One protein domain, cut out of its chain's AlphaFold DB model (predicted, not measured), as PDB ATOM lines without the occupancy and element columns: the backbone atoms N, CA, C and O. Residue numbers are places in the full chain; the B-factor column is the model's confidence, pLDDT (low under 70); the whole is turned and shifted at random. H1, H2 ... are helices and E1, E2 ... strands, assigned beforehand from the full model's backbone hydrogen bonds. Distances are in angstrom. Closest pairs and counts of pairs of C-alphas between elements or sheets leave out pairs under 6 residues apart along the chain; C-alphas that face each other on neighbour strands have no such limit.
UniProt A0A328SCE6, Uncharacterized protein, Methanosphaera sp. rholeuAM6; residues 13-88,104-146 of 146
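What this domain is: This is residues 13 to 88 and 104 to 146 of the 146 residues of an uncharacterized protein of Methanosphaera sp. rholeuAM6 (UniProt A0A328SCE6). A strongly twisted, curled sheet of six strands makes the body, and the long hairpin of E2 and E3 reaches out from it as an arm. E7 and the inner end of E3 bridge the gap between the sheet's edges E1 and E6, in a loosely closed ring, and H2 packs on E4 and E6. The 119 printed residues hold, in chain order, E1 E2 E3 H1 E4 E5 E6 E7 H2 E8 E9, two helices and nine strands, mostly strand. The antiparallel sheets run E1 E8 E9 E5 E4 E6 and E2 E3 E7. The whole is compact, with a radius of gyration of the C-alphas of 15.3 A, yet elongated, 53 by 31 by 26 A.

Where its parts are: Find C-alpha 13 at (18.356, 45.921, -15.366), where E1, residues 13 to 18, begins and runs 17.3 A. It runs on into E2, residues 20 to 27, 23.1 A, at 44 degrees. E3, residues 33 to 43, covers 31.3 A, and H1 is residues 45 to 49. Then come E4, residues 56 to 62, 19.5 A; E5, residues 65 to 69; and E6, residues 79 to 83. After the cut, E7 is residues 104 to 107 and H2 residues 110 to 113. E8, residues 121 to 131, 24.9 A, bends by 87 degrees at residue 128. E9, residues 138 to 145, 23.5 A, ends with C-alpha 145 at (4.551, 37.834, -13.492).

How they stand to each other: Begin at edge strand E1, where N 15 and O 124 of E8 are 3.0 A apart, within hydrogen-bond range. In the hairpin E8 and E9, look at N 125 and O 142, 2.9 A. E9 and E5 are antiparallel neighbours, with N 68 and O 141 2.9 A apart. The hairpin E4 and E5 has N 60 and O 67, 2.9 A, and E4 and edge strand E6 have N 80 and O 59, 2.8 A. H2 is on this sheet at a height of 6.3 A, only just over none of its strands, with two of its C-alphas falling on E4; H1 only grazes it with residues 47 to 48. In the hairpin E2 and E3, N 24 and O 36 are 2.8 A apart; E3 and E7 have N 43 and O 104, 2.7 A. The closest C-alphas of E6 and E7, Lys 83 and Met 106, are 6.3 A apart. In H1 every O i to N i+4 pair is within range; H2 is too short for one.

The domain as a whole: The C-alphas farthest apart, Lys 30 and Asn 129, are 54.2 A apart. Residues 89 to 103 are not printed, and C-alphas 88 and 104 stand 9.8 A apart across the cut. Of the links printed whole, none is long. The mean pLDDT of the printed part is 91.8, and residue 88 alone is under 70.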
ATOM      1  N   LEU A  13      19.303  44.805 -15.399       87.38
ATOM      2  CA  LEU A  13      18.356  45.921 -15.366       87.38
ATOM      3  C   LEU A  13      16.954  45.354 -15.193       87.38
ATOM      4  O   LEU A  13      16.529  44.514 -15.987       87.38
ATOM      5  N   ILE A  14      16.253  45.807 -14.155       90.50
ATOM      6  CA  ILE A  14      14.933  45.301 -13.780       90.50
ATOM      7  C   ILE A  14      13.919  46.431 -13.890       90.50
ATOM      8  O   ILE A  14      14.150  47.519 -13.368       90.50
ATOM      9  N   ASP A  15      12.799  46.165 -14.552       89.62
ATOM     10  CA  ASP A  15      11.692  47.116 -14.649       89.62
ATOM     11  C   ASP A  15      10.345  46.380 -14.676       89.62
ATOM     12  O   ASP A  15      10.239  45.287 -15.239       89.62
ATOM     13  N   SER A  16       9.310  46.962 -14.073       90.88
ATOM     14  CA  SER A  16       7.999  46.327 -13.878       90.88
ATOM     15  C   SER A  16       6.875  47.202 -14.407       90.88
ATOM     16  O   SER A  16       6.837  48.411 -14.192       90.88
ATOM     17  N   TYR A  17       5.916  46.576 -15.088       91.56
ATOM     18  CA  TYR A  17       4.815  47.284 -15.732       91.56
ATOM     19  C   TYR A  17       3.476  46.666 -15.369       91.56
ATOM     20  O   TYR A  17       3.283  45.452 -15.423       91.56
ATOM     21  N   LYS A  18       2.512  47.533 -15.062       92.19
ATOM     22  CA  LYS A  18       1.160  47.132 -14.686       92.19
ATOM     23  C   LYS A  18       0.450  46.378 -15.811       92.19
ATOM     24  O   LYS A  18       0.378  46.843 -16.953       92.19
ATOM     25  N   LEU A  19      -0.173  45.263 -15.446       93.44
ATOM     26  CA  LEU A  19      -1.085  44.514 -16.297       93.44
ATOM     27  C   LEU A  19      -2.429  45.241 -16.404       93.44
ATOM     28  O   LEU A  19      -3.087  45.566 -15.415       93.44
ATOM     29  N   ILE A  20      -2.863  45.464 -17.637       91.88
ATOM     30  CA  ILE A  20      -4.143  46.076 -17.980       91.88
ATOM     31  C   ILE A  20      -5.090  44.958 -18.406       91.88
ATOM     32  O   ILE A  20      -4.920  44.354 -19.468       91.88
ATOM     33  N   LYS A  21      -6.092  44.672 -17.571       93.44
ATOM     34  CA  LYS A  21      -7.149  43.709 -17.888       93.44
ATOM     35  C   LYS A  21      -8.072  44.299 -18.951       93.44
ATOM     36  O   LYS A  21      -8.702  45.327 -18.725       93.44
ATOM     37  N   ASN A  22      -8.198  43.601 -20.068       90.75
ATOM     38  CA  ASN A  22      -9.150  43.908 -21.122       90.75
ATOM     39  C   ASN A  22     -10.192  42.800 -21.197       90.75
ATOM     40  O   ASN A  22      -9.858  41.616 -21.269       90.75
ATOM     41  N   THR A  23     -11.457  43.197 -21.219       91.25
ATOM     42  CA  THR A  23     -12.585  42.285 -21.376       91.25
ATOM     43  C   THR A  23     -13.270  42.576 -22.703       91.25
ATOM     44  O   THR A  23     -13.563  43.724 -23.027       91.25
ATOM     45  N   SER A  24     -13.547  41.535 -23.477       90.56
ATOM     46  CA  SER A  24     -14.301  41.613 -24.726       90.56
ATOM     47  C   SER A  24     -15.422  40.587 -24.702       90.56
ATOM     48  O   SER A  24     -15.206  39.440 -24.318       90.56
ATOM     49  N   LYS A  25     -16.626  40.980 -25.112       92.00
ATOM     50  CA  LYS A  25     -17.778  40.080 -25.213       92.00
ATOM     51  C   LYS A  25     -18.054  39.805 -26.685       92.00
ATOM     52  O   LYS A  25     -18.147  40.743 -27.469       92.00
ATOM     53  N   ILE A  26     -18.150  38.533 -27.060       91.00
ATOM     54  CA  ILE A  26     -18.452  38.103 -28.430       91.00
ATOM     55  C   ILE A  26     -19.681  37.201 -28.378       91.00
ATOM     56  O   ILE A  26     -19.713  36.237 -27.615       91.00
ATOM     57  N   ILE A  27     -20.679  37.505 -29.202       90.88
ATOM     58  CA  ILE A  27     -21.858  36.657 -29.377       90.88
ATOM     59  C   ILE A  27     -21.481  35.533 -30.343       90.88
ATOM     60  O   ILE A  27     -20.974  35.781 -31.440       90.88
ATOM     61  N   ASN A  28     -21.663  34.284 -29.923       88.81
ATOM     62  CA  ASN A  28     -21.373  33.136 -30.771       88.81
ATOM     63  C   ASN A  28     -22.489  32.912 -31.811       88.81
ATOM     64  O   ASN A  28     -23.556  33.517 -31.760       88.81
ATOM     65  N   LYS A  29     -22.266  31.983 -32.747       89.25
ATOM     66  CA  LYS A  29     -23.247  31.639 -33.796       89.25
ATOM     67  C   LYS A  29     -24.593  31.112 -33.261       89.25
ATOM     68  O   LYS A  29     -25.538  31.028 -34.030       89.25
ATOM     69  N   LYS A  30     -24.670  30.734 -31.980       91.19
ATOM     70  CA  LYS A  30     -25.880  30.255 -31.295       91.19
ATOM     71  C   LYS A  30     -26.586  31.358 -30.487       91.19
ATOM     72  O   LYS A  30     -27.541  31.064 -29.784       91.19
ATOM     73  N   GLY A  31     -26.109  32.607 -30.554       89.62
ATOM     74  CA  GLY A  31     -26.656  33.732 -29.788       89.62
ATOM     75  C   GLY A  31     -26.152  33.834 -28.344       89.62
ATOM     76  O   GLY A  31     -26.538  34.752 -27.627       89.62
ATOM     77  N   GLU A  32     -25.261  32.945 -27.899       91.88
ATOM     78  CA  GLU A  32     -24.721  32.979 -26.537       91.88
ATOM     79  C   GLU A  32     -23.579  33.999 -26.439       91.88
ATOM     80  O   GLU A  32     -22.660  34.014 -27.266       91.88
ATOM     81  N   THR A  33     -23.589  34.821 -25.389       91.69
ATOM     82  CA  THR A  33     -22.502  35.770 -25.121       91.69
ATOM     83  C   THR A  33     -21.333  35.056 -24.445       91.69
ATOM     84  O   THR A  33     -21.472  34.537 -23.342       91.69
ATOM     85  N   LYS A  34     -20.158  35.065 -25.081       92.12
ATOM     86  CA  LYS A  34     -18.897  34.600 -24.490       92.12
ATOM     87  C   LYS A  34     -18.015  35.778 -24.106       92.12
ATOM     88  O   LYS A  34     -17.748  36.660 -24.922       92.12
ATOM     89  N   GLU A  35     -17.536  35.769 -22.868       90.44
ATOM     90  CA  GLU A  35     -16.587  36.752 -22.357       90.44
ATOM     91  C   GLU A  35     -15.143  36.268 -22.546       90.44
ATOM     92  O   GLU A  35     -14.781  35.147 -22.190       90.44
ATOM     93  N   TYR A  36     -14.308  37.138 -23.104       89.62
ATOM     94  CA  TYR A  36     -12.890  36.925 -23.337       89.62
ATOM     95  C   TYR A  36     -12.103  37.938 -22.525       89.62
ATOM     96  O   TYR A  36     -12.279  39.143 -22.675       89.62
ATOM     97  N   ILE A  37     -11.199  37.440 -21.687       90.75
ATOM     98  CA  ILE A  37     -10.312  38.278 -20.884       90.75
ATOM     99  C   ILE A  37      -8.908  38.183 -21.470       90.75
ATOM    100  O   ILE A  37      -8.356  37.083 -21.579       90.75
ATOM    101  N   SER A  38      -8.298  39.312 -21.794       92.38
ATOM    102  CA  SER A  38      -6.880  39.430 -22.126       92.38
ATOM    103  C   SER A  38      -6.191  40.380 -21.146       92.38
ATOM    104  O   SER A  38      -6.837  41.165 -20.457       92.38
ATOM    105  N   TYR A  39      -4.872  40.260 -21.038       94.88
ATOM    106  CA  TYR A  39      -4.057  41.141 -20.210       94.88
ATOM    107  C   TYR A  39      -3.024  41.777 -21.120       94.88
ATOM    108  O   TYR A  39      -2.290  41.063 -21.806       94.88
ATOM    109  N   ASN A  40      -3.003  43.101 -21.155       93.56
ATOM    110  CA  ASN A  40      -2.015  43.858 -21.900       93.56
ATOM    111  C   ASN A  40      -0.981  44.448 -20.948       93.56
ATOM    112  O   ASN A  40      -1.269  44.698 -19.784       93.56
ATOM    113  N   CYS A  41       0.211  44.691 -21.468       92.38
ATOM    114  CA  CYS A  41       1.296  45.327 -20.746       92.38
ATOM    115  C   CYS A  41       2.045  46.271 -21.686       92.38
ATOM    116  O   CYS A  41       2.076  46.055 -22.903       92.38
ATOM    117  N   SER A  42       2.654  47.306 -21.119       91.31
ATOM    118  CA  SER A  42       3.654  48.097 -21.827       91.31
ATOM    119  C   SER A  42       4.927  47.274 -22.010       91.31
ATOM    120  O   SER A  42       5.404  46.645 -21.067       91.31
ATOM    121  N   PHE A  43       5.444  47.278 -23.233       91.00
ATOM    122  CA  PHE A  43       6.753  46.780 -23.615       91.00
ATOM    123  C   PHE A  43       7.717  47.978 -23.705       91.00
ATOM    124  O   PHE A  43       7.470  48.877 -24.522       91.00
ATOM    125  N   PRO A  44       8.758  48.038 -22.855       86.38
ATOM    126  CA  PRO A  44       9.632  49.205 -22.720       86.38
ATOM    127  C   PRO A  44      10.275  49.634 -24.034       86.38
ATOM    128  O   PRO A  44      10.773  48.800 -24.787       86.38
ATOM    129  N   TYR A  45      10.315  50.944 -24.288       83.31
ATOM    130  CA  TYR A  45      10.904  51.490 -25.514       83.31
ATOM    131  C   TYR A  45      12.392  51.140 -25.654       83.31
ATOM    132  O   TYR A  45      12.815  50.723 -26.724       83.31
ATOM    133  N   SER A  46      13.158  51.177 -24.562       82.12
ATOM    134  CA  SER A  46      14.576  50.792 -24.575       82.12
ATOM    135  C   SER A  46      14.802  49.358 -25.075       82.12
ATOM    136  O   SER A  46      15.785  49.088 -25.757       82.12
ATOM    137  N   PHE A  47      13.870  48.434 -24.807       86.25
ATOM    138  CA  PHE A  47      13.945  47.068 -25.341       86.25
ATOM    139  C   PHE A  47      13.448  46.964 -26.788       86.25
ATOM    140  O   PHE A  47      13.856  46.058 -27.506       86.25
ATOM    141  N   VAL A  48      12.591  47.882 -27.246       83.31
ATOM    142  CA  VAL A  48      12.229  48.001 -28.671       83.31
ATOM    143  C   VAL A  48      13.454  48.420 -29.483       83.31
ATOM    144  O   VAL A  48      13.748  47.797 -30.501       83.31
ATOM    145  N   GLU A  49      14.190  49.430 -29.019       81.56
ATOM    146  CA  GLU A  49      15.401  49.912 -29.691       81.56
ATOM    147  C   GLU A  49      16.498  48.844 -29.740       81.56
ATOM    148  O   GLU A  49      17.123  48.667 -30.781       81.56
ATOM    149  N   MET A  50      16.660  48.059 -28.666       83.50
ATOM    150  CA  MET A  50      17.617  46.942 -28.605       83.50
ATOM    151  C   MET A  50      17.425  45.902 -29.726       83.50
ATOM    152  O   MET A  50      18.356  45.182 -30.079       83.50
ATOM    153  N   TYR A  51      16.219  45.803 -30.283       85.06
ATOM    154  CA  TYR A  51      15.851  44.818 -31.299       85.06
ATOM    155  C   TYR A  51      15.695  45.412 -32.706       85.06
ATOM    156  O   TYR A  51      15.007  44.807 -33.536       85.06
ATOM    157  N   ASP A  52      16.296  46.574 -32.969       79.56
ATOM    158  CA  ASP A  52      16.192  47.305 -34.238       79.56
ATOM    159  C   ASP A  52      14.734  47.669 -34.599       79.56
ATOM    160  O   ASP A  52      14.298  47.540 -35.743       79.56
ATOM    161  N   ASN A  53      13.950  48.128 -33.612       76.44
ATOM    162  CA  ASN A  53      12.549  48.554 -33.764       76.44
ATOM    163  C   ASN A  53      11.590  47.471 -34.310       76.44
ATOM    164  O   ASN A  53      10.925  47.661 -35.335       76.44
ATOM    165  N   PRO A  54      11.440  46.326 -33.622       84.81
ATOM    166  CA  PRO A  54      10.616  45.235 -34.110       84.81
ATOM    167  C   PRO A  54       9.120  45.578 -34.038       84.81
ATOM    168  O   PRO A  54       8.620  46.130 -33.061       84.81
ATOM    169  N   ASN A  55       8.352  45.125 -35.032       88.62
ATOM    170  CA  ASN A  55       6.878  45.174 -35.002       88.62
ATOM    171  C   ASN A  55       6.252  44.018 -34.194       88.62
ATOM    172  O   ASN A  55       5.041  43.966 -33.954       88.62
ATOM    173  N   SER A  56       7.057  43.028 -33.812       94.19
ATOM    174  CA  SER A  56       6.614  41.849 -33.072       94.19
ATOM    175  C   SER A  56       7.784  41.161 -32.395       94.19
ATOM    176  O   SER A  56       8.886  41.166 -32.933       94.19
ATOM    177  N   ILE A  57       7.497  40.470 -31.302       96.25
ATOM    178  CA  ILE A  57       8.463  39.686 -30.534       96.25
ATOM    179  C   ILE A  57       7.925  38.275 -30.294       96.25
ATOM    180  O   ILE A  57       6.737  37.999 -30.486       96.25
ATOM    181  N   TYR A  58       8.794  37.371 -29.870       97.25
ATOM    182  CA  TYR A  58       8.445  36.025 -29.446       97.25
ATOM    183  C   TYR A  58       8.676  35.894 -27.951       97.25
ATOM    184  O   TYR A  58       9.781  36.118 -27.472       97.25
ATOM    185  N   PHE A  59       7.637  35.470 -27.238       97.94
ATOM    186  CA  PHE A  59       7.798  34.920 -25.900       97.94
ATOM    187  C   PHE A  59       8.132  33.444 -26.032       97.94
ATOM    188  O   PHE A  59       7.460  32.741 -26.793       97.94
ATOM    189  N   TYR A  60       9.111  32.956 -25.284       98.12
ATOM    190  CA  TYR A  60       9.475  31.543 -25.289       98.12
ATOM    191  C   TYR A  60       9.840  31.044 -23.893       98.12
ATOM    192  O   TYR A  60      10.242  31.826 -23.036       98.12
ATOM    193  N   LYS A  61       9.662  29.739 -23.654       96.94
ATOM    194  CA  LYS A  61      10.108  29.084 -22.420       96.94
ATOM    195  C   LYS A  61      11.440  28.376 -22.607       96.94
ATOM    196  O   LYS A  61      11.590  27.607 -23.552       96.94
ATOM    197  N   CYS A  62      12.333  28.548 -21.642       96.00
ATOM    198  CA  CYS A  62      13.550  27.758 -21.475       96.00
ATOM    199  C   CYS A  62      13.794  27.575 -19.968       96.00
ATOM    200  O   CYS A  62      13.552  28.502 -19.202       96.00
ATOM    201  N   ASN A  63      14.202  26.384 -19.519       93.50
ATOM    202  CA  ASN A  63      14.524  26.107 -18.107       93.50
ATOM    203  C   ASN A  63      13.458  26.609 -17.103       93.50
ATOM    204  O   ASN A  63      13.776  27.256 -16.111       93.50
ATOM    205  N   ASN A  64      12.174  26.361 -17.393       92.81
ATOM    206  CA  ASN A  64      11.002  26.826 -16.627       92.81
ATOM    207  C   ASN A  64      10.807  28.351 -16.497       92.81
ATOM    208  O   ASN A  64       9.804  28.778 -15.923       92.81
ATOM    209  N   LYS A  65      11.672  29.160 -17.105       96.75
ATOM    210  CA  LYS A  65      11.564  30.618 -17.188       96.75
ATOM    211  C   LYS A  65      10.988  31.052 -18.533       96.75
ATOM    212  O   LYS A  65      10.926  30.258 -19.477       96.75
ATOM    213  N   SER A  66      10.527  32.299 -18.606       97.88
ATOM    214  CA  SER A  66      10.012  32.897 -19.841       97.88
ATOM    215  C   SER A  66      10.932  34.023 -20.293       97.88
ATOM    216  O   SER A  66      11.420  34.793 -19.472       97.88
ATOM    217  N   PHE A  67      11.154  34.119 -21.596       97.62
ATOM    218  CA  PHE A  67      12.079  35.069 -22.205       97.62
ATOM    219  C   PHE A  67      11.461  35.707 -23.444       97.62
ATOM    220  O   PHE A  67      10.471  35.201 -23.987       97.62
ATOM    221  N   ILE A  68      12.062  36.805 -23.895       97.19
ATOM    222  CA  ILE A  68      11.676  37.535 -25.101       97.19
ATOM    223  C   ILE A  68      12.840  37.564 -26.096       97.19
ATOM    224  O   ILE A  68      13.981  37.805 -25.723       97.19
ATOM    225  N   THR A  69      12.530  37.360 -27.376       95.69
ATOM    226  CA  THR A  69      13.468  37.528 -28.497       95.69
ATOM    227  C   THR A  69      12.743  38.099 -29.722       95.69
ATOM    228  O   THR A  69      11.522  37.962 -29.854       95.69
ATOM    229  N   ASN A  70      13.466  38.734 -30.646       93.44
ATOM    230  CA  ASN A  70      12.934  39.160 -31.949       93.44
ATOM    231  C   ASN A  70      13.119  38.097 -33.054       93.44
ATOM    232  O   ASN A  70      12.555  38.239 -34.142       93.44
ATOM    233  N   TYR A  71      13.826  37.000 -32.770       93.94
ATOM    234  CA  TYR A  71      14.017  35.882 -33.697       93.94
ATOM    235  C   TYR A  71      12.970  34.794 -33.485       93.94
ATOM    236  O   TYR A  71      12.489  34.574 -32.379       93.94
ATOM    237  N   ARG A  72      12.603  34.076 -34.549       95.50
ATOM    238  CA  ARG A  72      11.670  32.951 -34.435       95.50
ATOM    239  C   ARG A  72      12.350  31.791 -33.687       95.50
ATOM    240  O   ARG A  72      13.298  31.234 -34.237       95.50
ATOM    241  N   PRO A  73      11.853  31.366 -32.509       96.56
ATOM    242  CA  PRO A  73      12.400  30.204 -31.818       96.56
ATOM    243  C   PRO A  73      12.173  28.924 -32.629       96.56
ATOM    244  O   PRO A  73      11.151  28.785 -33.311       96.56
ATOM    245  N   SER A  74      13.110  27.979 -32.540       95.00
ATOM    246  CA  SER A  74      12.936  26.632 -33.093       95.00
ATOM    247  C   SER A  74      11.873  25.845 -32.313       95.00
ATOM    248  O   SER A  74      11.492  26.212 -31.199       95.00
ATOM    249  N   ASN A  75      11.395  24.736 -32.884       93.75
ATOM    250  CA  ASN A  75      10.293  23.949 -32.314       93.75
ATOM    251  C   ASN A  75      10.598  23.338 -30.931       93.75
ATOM    252  O   ASN A  75       9.668  22.923 -30.245       93.75
ATOM    253  N   GLN A  76      11.866  23.299 -30.506       94.56
ATOM    254  CA  GLN A  76      12.248  22.840 -29.165       94.56
ATOM    255  C   GLN A  76      11.763  23.787 -28.056       94.56
ATOM    256  O   GLN A  76      11.564  23.369 -26.918       94.56
ATOM    257  N   PHE A  77      11.546  25.065 -28.382       95.88
ATOM    258  CA  PHE A  77      11.055  26.055 -27.437       95.88
ATOM    259  C   PHE A  77       9.551  26.243 -27.601       95.88
ATOM    260  O   PHE A  77       9.060  26.679 -28.649       95.88
ATOM    261  N   LYS A  78       8.797  26.020 -26.521       96.69
ATOM    262  CA  LYS A  78       7.398  26.451 -26.467       96.69
ATOM    263  C   LYS A  78       7.366  27.975 -26.574       96.69
ATOM    264  O   LYS A  78       7.853  28.655 -25.673       96.69
ATOM    265  N   SER A  79       6.791  28.502 -27.652       97.69
ATOM    266  CA  SER A  79       6.808  29.937 -27.943       97.69
ATOM    267  C   SER A  79       5.482  30.469 -28.485       97.69
ATOM    268  O   SER A  79       4.629  29.725 -28.973       97.69
ATOM    269  N   GLN A  80       5.283  31.780 -28.357       97.69
ATOM    270  CA  GLN A  80       4.152  32.500 -28.925       97.69
ATOM    271  C   GLN A  80       4.618  33.862 -29.443       97.69
ATOM    272  O   GLN A  80       5.176  34.667 -28.697       97.69
ATOM    273  N   LYS A  81       4.342  34.134 -30.722       97.44
ATOM    274  CA  LYS A  81       4.553  35.452 -31.324       97.44
ATOM    275  C   LYS A  81       3.516  36.441 -30.795       97.44
ATOM    276  O   LYS A  81       2.322  36.135 -30.773       97.44
ATOM    277  N   VAL A  82       3.962  37.633 -30.430       96.44
ATOM    278  CA  VAL A  82       3.134  38.736 -29.946       96.44
ATOM    279  C   VAL A  82       3.415  39.969 -30.801       96.44
ATOM    280  O   VAL A  82       4.567  40.316 -31.052       96.44
ATOM    281  N   LYS A  83       2.355  40.614 -31.294       94.94
ATOM    282  CA  LYS A  83       2.473  41.880 -32.028       94.94
ATOM    283  C   LYS A  83       2.650  43.029 -31.040       94.94
ATOM    284  O   LYS A  83       1.933  43.078 -30.041       94.94
ATOM    285  N   LEU A  84       3.559  43.944 -31.359       92.38
ATOM    286  CA  LEU A  84       3.721  45.203 -30.647       92.38
ATOM    287  C   LEU A  84       2.831  46.248 -31.321       92.38
ATOM    288  O   LEU A  84       2.825  46.371 -32.544       92.38
ATOM    289  N   GLN A  85       2.035  46.959 -30.533       89.44
ATOM    290  CA  GLN A  85       1.088  47.955 -31.024       89.44
ATOM    291  C   GLN A  85       1.448  49.324 -30.475       89.44
ATOM    292  O   GLN A  85       1.816  49.457 -29.309       89.44
ATOM    293  N   ASP A  86       1.297  50.357 -31.293       82.44
ATOM    294  CA  ASP A  86       1.370  51.719 -30.791       82.44
ATOM    295  C   ASP A  86       0.245  51.982 -29.798       82.44
ATOM    296  O   ASP A  86      -0.916  51.607 -30.003       82.44
ATOM    297  N   ARG A  87       0.593  52.647 -28.700       70.62
ATOM    298  CA  ARG A  87      -0.397  53.122 -27.747       70.62
ATOM    299  C   ARG A  87      -1.149  54.280 -28.399       70.62
ATOM    300  O   ARG A  87      -0.666  55.407 -28.403       70.62
ATOM    301  N   LYS A  88      -2.336  54.010 -28.954       60.84
ATOM    302  CA  LYS A  88      -3.243  55.067 -29.420       60.84
ATOM    303  C   LYS A  88      -3.588  55.965 -28.230       60.84
ATOM    304  O   LYS A  88      -4.241  55.515 -27.292       60.84
ATOM    305  N   LYS A 104       5.666  50.355 -26.469       87.81
ATOM    306  CA  LYS A 104       4.638  49.669 -27.265       87.81
ATOM    307  C   LYS A 104       3.692  48.912 -26.330       87.81
ATOM    308  O   LYS A 104       4.069  48.529 -25.230       87.81
ATOM    309  N   LEU A 105       2.456  48.669 -26.743       91.06
ATOM    310  CA  LEU A 105       1.532  47.779 -26.042       91.06
ATOM    311  C   LEU A 105       1.620  46.369 -26.608       91.06
ATOM    312  O   LEU A 105       1.741  46.172 -27.818       91.06
ATOM    313  N   MET A 106       1.487  45.383 -25.732       93.81
ATOM    314  CA  MET A 106       1.419  43.986 -26.131       93.81
ATOM    315  C   MET A 106       0.473  43.187 -25.244       93.81
ATOM    316  O   MET A 106       0.275  43.511 -24.075       93.81
ATOM    317  N   THR A 107      -0.097  42.117 -25.795       95.06
ATOM    318  CA  THR A 107      -0.895  41.157 -25.026       95.06
ATOM    319  C   THR A 107       0.003  40.082 -24.431       95.06
ATOM    320  O   THR A 107       0.728  39.403 -25.157       95.06
ATOM    321  N   VAL A 108      -0.099  39.879 -23.120       96.00
ATOM    322  CA  VAL A 108       0.671  38.872 -22.390       96.00
ATOM    323  C   VAL A 108       0.199  37.465 -22.791       96.00
ATOM    324  O   VAL A 108      -0.983  37.127 -22.627       96.00
ATOM    325  N   PRO A 109       1.085  36.609 -23.335       95.50
ATOM    326  CA  PRO A 109       0.687  35.324 -23.892       95.50
ATOM    327  C   PRO A 109       0.488  34.270 -22.796       95.50
ATOM    328  O   PRO A 109       1.430  33.604 -22.368       95.50
ATOM    329  N   LYS A 110      -0.770  34.043 -22.394       92.19
ATOM    330  CA  LYS A 110      -1.155  33.053 -21.361       92.19
ATOM    331  C   LYS A 110      -0.604  31.640 -21.604       92.19
ATOM    332  O   LYS A 110      -0.305  30.924 -20.657       92.19
ATOM    333  N   ARG A 111      -0.443  31.217 -22.867       92.19
ATOM    334  CA  ARG A 111       0.107  29.885 -23.207       92.19
ATOM    335  C   ARG A 111       1.567  29.717 -22.778       92.19
ATOM    336  O   ARG A 111       2.006  28.582 -22.568       92.19
ATOM    337  N   ILE A 112       2.293  30.829 -22.675       95.38
ATOM    338  CA  ILE A 112       3.680  30.883 -22.218       95.38
ATOM    339  C   ILE A 112       3.710  31.243 -20.735       95.38
ATOM    340  O   ILE A 112       4.201  30.457 -19.937       95.38
ATOM    341  N   MET A 113       3.089  32.353 -20.342       94.06
ATOM    342  CA  MET A 113       3.209  32.896 -18.984       94.06
ATOM    343  C   MET A 113       2.348  32.177 -17.930       94.06
ATOM    344  O   MET A 113       2.559  32.362 -16.738       94.06
ATOM    345  N   GLY A 114       1.391  31.336 -18.335       89.56
ATOM    346  CA  GLY A 114       0.499  30.627 -17.414       89.56
ATOM    347  C   GLY A 114      -0.707  31.462 -16.973       89.56
ATOM    348  O   GLY A 114      -1.262  32.242 -17.754       89.56
ATOM    349  N   ASN A 115      -1.167  31.250 -15.735       87.56
ATOM    350  CA  ASN A 115      -2.345  31.929 -15.197       87.56
ATOM    351  C   ASN A 115      -2.033  33.389 -14.830       87.56
ATOM    352  O   ASN A 115      -1.572  33.670 -13.735       87.56
ATOM    353  N   VAL A 116      -2.331  34.315 -15.739       89.56
ATOM    354  CA  VAL A 116      -2.051  35.754 -15.574       89.56
ATOM    355  C   VAL A 116      -2.997  36.447 -14.579       89.56
ATOM    356  O   VAL A 116      -2.675  37.511 -14.069       89.56
ATOM    357  N   GLY A 117      -4.169  35.871 -14.284       87.12
ATOM    358  CA  GLY A 117      -5.258  36.597 -13.614       87.12
ATOM    359  C   GLY A 117      -5.023  36.997 -12.156       87.12
ATOM    360  O   GLY A 117      -5.746  37.856 -11.662       87.12
ATOM    361  N   ASN A 118      -4.029  36.404 -11.495       89.69
ATOM    362  CA  ASN A 118      -3.715  36.668 -10.087       89.69
ATOM    363  C   ASN A 118      -2.577  37.681  -9.903       89.69
ATOM    364  O   ASN A 118      -2.262  38.036  -8.771       89.69
ATOM    365  N   TYR A 119      -1.964  38.124 -10.997       92.62
ATOM    366  CA  TYR A 119      -0.795  38.994 -10.985       92.62
ATOM    367  C   TYR A 119      -1.186  40.421 -11.353       92.62
ATOM    368  O   TYR A 119      -2.180  40.654 -12.053       92.62
ATOM    369  N   LYS A 120      -0.414  41.387 -10.867       92.69
ATOM    370  CA  LYS A 120      -0.649  42.816 -11.094       92.69
ATOM    371  C   LYS A 120       0.315  43.387 -12.119       92.69
ATOM    372  O   LYS A 120      -0.041  44.358 -12.790       92.69
ATOM    373  N   GLU A 121       1.494  42.794 -12.253       94.06
ATOM    374  CA  GLU A 121       2.603  43.337 -13.021       94.06
ATOM    375  C   GLU A 121       3.287  42.262 -13.880       94.06
ATOM    376  O   GLU A 121       3.158  41.051 -13.674       94.06
ATOM    377  N   LEU A 122       3.975  42.732 -14.918       95.38
ATOM    378  CA  LEU A 122       4.943  41.966 -15.687       95.38
ATOM    379  C   LEU A 122       6.307  42.615 -15.471       95.38
ATOM    380  O   LEU A 122       6.505  43.779 -15.829       95.38
ATOM    381  N   THR A 123       7.227  41.851 -14.900       95.38
ATOM    382  CA  THR A 123       8.602  42.267 -14.647       95.38
ATOM    383  C   THR A 123       9.501  41.795 -15.781       95.38
ATOM    384  O   THR A 123       9.406  40.651 -16.230       95.38
ATOM    385  N   TYR A 124      10.377  42.686 -16.229       95.12
ATOM    386  CA  TYR A 124      11.432  42.443 -17.198       95.12
ATOM    387  C   TYR A 124      12.775  42.466 -16.485       95.12
ATOM    388  O   TYR A 124      13.033  43.371 -15.696       95.12
ATOM    389  N   VAL A 125      13.635  41.503 -16.798       95.00
ATOM    390  CA  VAL A 125      15.013  41.451 -16.309       95.00
ATOM    391  C   VAL A 125      15.938  41.298 -17.503       95.00
ATOM    392  O   VAL A 125      15.940  40.262 -18.170       95.00
ATOM    393  N   LEU A 126      16.706  42.343 -17.793       94.12
ATOM    394  CA  LEU A 126      17.738  42.317 -18.818       94.12
ATOM    395  C   LEU A 126      19.058  41.868 -18.195       94.12
ATOM    396  O   LEU A 126      19.674  42.618 -17.442       94.12
ATOM    397  N   HIS A 127      19.512  40.674 -18.555       93.69
ATOM    398  CA  HIS A 127      20.799  40.117 -18.152       93.69
ATOM    399  C   HIS A 127      21.866  40.484 -19.186       93.69
ATOM    400  O   HIS A 127      21.989  39.820 -20.215       93.69
ATOM    401  N   ILE A 128      22.645  41.540 -18.930       91.00
ATOM    402  CA  ILE A 128      23.590  42.116 -19.912       91.00
ATOM    403  C   ILE A 128      24.721  41.136 -20.271       91.00
ATOM    404  O   ILE A 128      25.236  41.147 -21.384       91.00
ATOM    405  N   ASN A 129      25.114  40.278 -19.331       90.75
ATOM    406  CA  ASN A 129      26.210  39.314 -19.467       90.75
ATOM    407  C   ASN A 129      25.770  37.929 -19.971       90.75
ATOM    408  O   ASN A 129      26.592  37.014 -20.017       90.75
ATOM    409  N   GLN A 130      24.496  37.748 -20.316       93.88
ATOM    410  CA  GLN A 130      23.967  36.482 -20.819       93.88
ATOM    411  C   GLN A 130      23.559  36.617 -22.282       93.88
ATOM    412  O   GLN A 130      23.147  37.686 -22.725       93.88
ATOM    413  N   LYS A 131      23.661  35.514 -23.026       95.19
ATOM    414  CA  LYS A 131      23.244  35.447 -24.428       95.19
ATOM    415  C   LYS A 131      21.819  34.929 -24.544       95.19
ATOM    416  O   LYS A 131      21.424  34.013 -23.825       95.19
ATOM    417  N   ASP A 132      21.066  35.485 -25.482       95.38
ATOM    418  CA  ASP A 132      19.735  34.998 -25.829       95.38
ATOM    419  C   ASP A 132      19.808  33.572 -26.400       95.38
ATOM    420  O   ASP A 132      20.514  33.316 -27.375       95.38
ATOM    421  N   TYR A 133      19.048  32.635 -25.821       96.19
ATOM    422  CA  TYR A 133      19.099  31.210 -26.184       96.19
ATOM    423  C   TYR A 133      18.636  30.913 -27.617       96.19
ATOM    424  O   TYR A 133      18.876  29.818 -28.129       96.19
ATOM    425  N   VAL A 134      17.924  31.850 -28.249       96.19
ATOM    426  CA  VAL A 134      17.383  31.691 -29.603       96.19
ATOM    427  C   VAL A 134      18.291  32.344 -30.639       96.19
ATOM    428  O   VAL A 134      18.618  31.719 -31.643       96.19
ATOM    429  N   SER A 135      18.678  33.598 -30.420       93.62
ATOM    430  CA  SER A 135      19.452  34.381 -31.388       93.62
ATOM    431  C   SER A 135      20.964  34.274 -31.211       93.62
ATOM    432  O   SER A 135      21.701  34.583 -32.145       93.62
ATOM    433  N   GLY A 136      21.439  33.874 -30.026       93.00
ATOM    434  CA  GLY A 136      22.859  33.848 -29.672       93.00
ATOM    435  C   GLY A 136      23.495  35.230 -29.474       93.00
ATOM    436  O   GLY A 136      24.697  35.300 -29.212       93.00
ATOM    437  N   LYS A 137      22.717  36.315 -29.597       91.75
ATOM    438  CA  LYS A 137      23.167  37.689 -29.341       91.75
ATOM    439  C   LYS A 137      23.298  37.950 -27.841       91.75
ATOM    440  O   LYS A 137      22.627  37.302 -27.037       91.75
ATOM    441  N   ASP A 138      24.157  38.898 -27.481       91.12
ATOM    442  CA  ASP A 138      24.309  39.354 -26.100       91.12
ATOM    443  C   ASP A 138      23.031  40.038 -25.589       91.12
ATOM    444  O   ASP A 138      22.224  40.539 -26.375       91.12
ATOM    445  N   ALA A 139      22.897  40.078 -24.264       90.25
ATOM    446  CA  ALA A 139      21.750  40.562 -23.503       90.25
ATOM    447  C   ALA A 139      20.491  39.672 -23.606       90.25
ATOM    448  O   ALA A 139      19.735  39.694 -24.578       90.25
ATOM    449  N   LEU A 140      20.227  38.908 -22.542       95.12
ATOM    450  CA  LEU A 140      19.054  38.038 -22.416       95.12
ATOM    451  C   LEU A 140      17.925  38.759 -21.670       95.12
ATOM    452  O   LEU A 140      18.116  39.212 -20.543       95.12
ATOM    453  N   LEU A 141      16.731  38.815 -22.265       96.44
ATOM    454  CA  LEU A 141      15.555  39.444 -21.658       96.44
ATOM    455  C   LEU A 141      14.617  38.392 -21.052       96.44
ATOM    456  O   LEU A 141      13.838  37.749 -21.760       96.44
ATOM    457  N   GLU A 142      14.693  38.222 -19.735       96.94
ATOM    458  CA  GLU A 142      13.782  37.392 -18.940       96.94
ATOM    459  C   GLU A 142      12.515  38.171 -18.575       96.94
ATOM    460  O   GLU A 142      12.550  39.386 -18.373       96.94
ATOM    461  N   VAL A 143      11.387  37.464 -18.477       97.12
ATOM    462  CA  VAL A 143      10.108  38.028 -18.040       97.12
ATOM    463  C   VAL A 143       9.359  37.100 -17.094       97.12
ATOM    464  O   VAL A 143       9.273  35.889 -17.317       97.12
ATOM    465  N   TYR A 144       8.742  37.671 -16.064       96.44
ATOM    466  CA  TYR A 144       7.883  36.934 -15.136       96.44
ATOM    467  C   TYR A 144       6.767  37.818 -14.574       96.44
ATOM    468  O   TYR A 144       6.798  39.040 -14.682       96.44
ATOM    469  N   LEU A 145       5.726  37.171 -14.051       95.94
ATOM    470  CA  LEU A 145       4.551  37.834 -13.492       95.94
ATOM    471  C   LEU A 145       4.749  38.084 -11.994       95.94
ATOM    472  O   LEU A 145       5.262  37.199 -11.305       95.94
ATOM    473  N   THR A 146       4.308  39.247 -11.517       91.44
ATOM    474  CA  THR A 146       4.405  39.701 -10.119       91.44
ATOM    475  C   THR A 146       3.090  40.275  -9.599       91.44
ATOM    476  O   THR A 146       2.255  40.773 -10.395       91.44
TER     477      THR A 146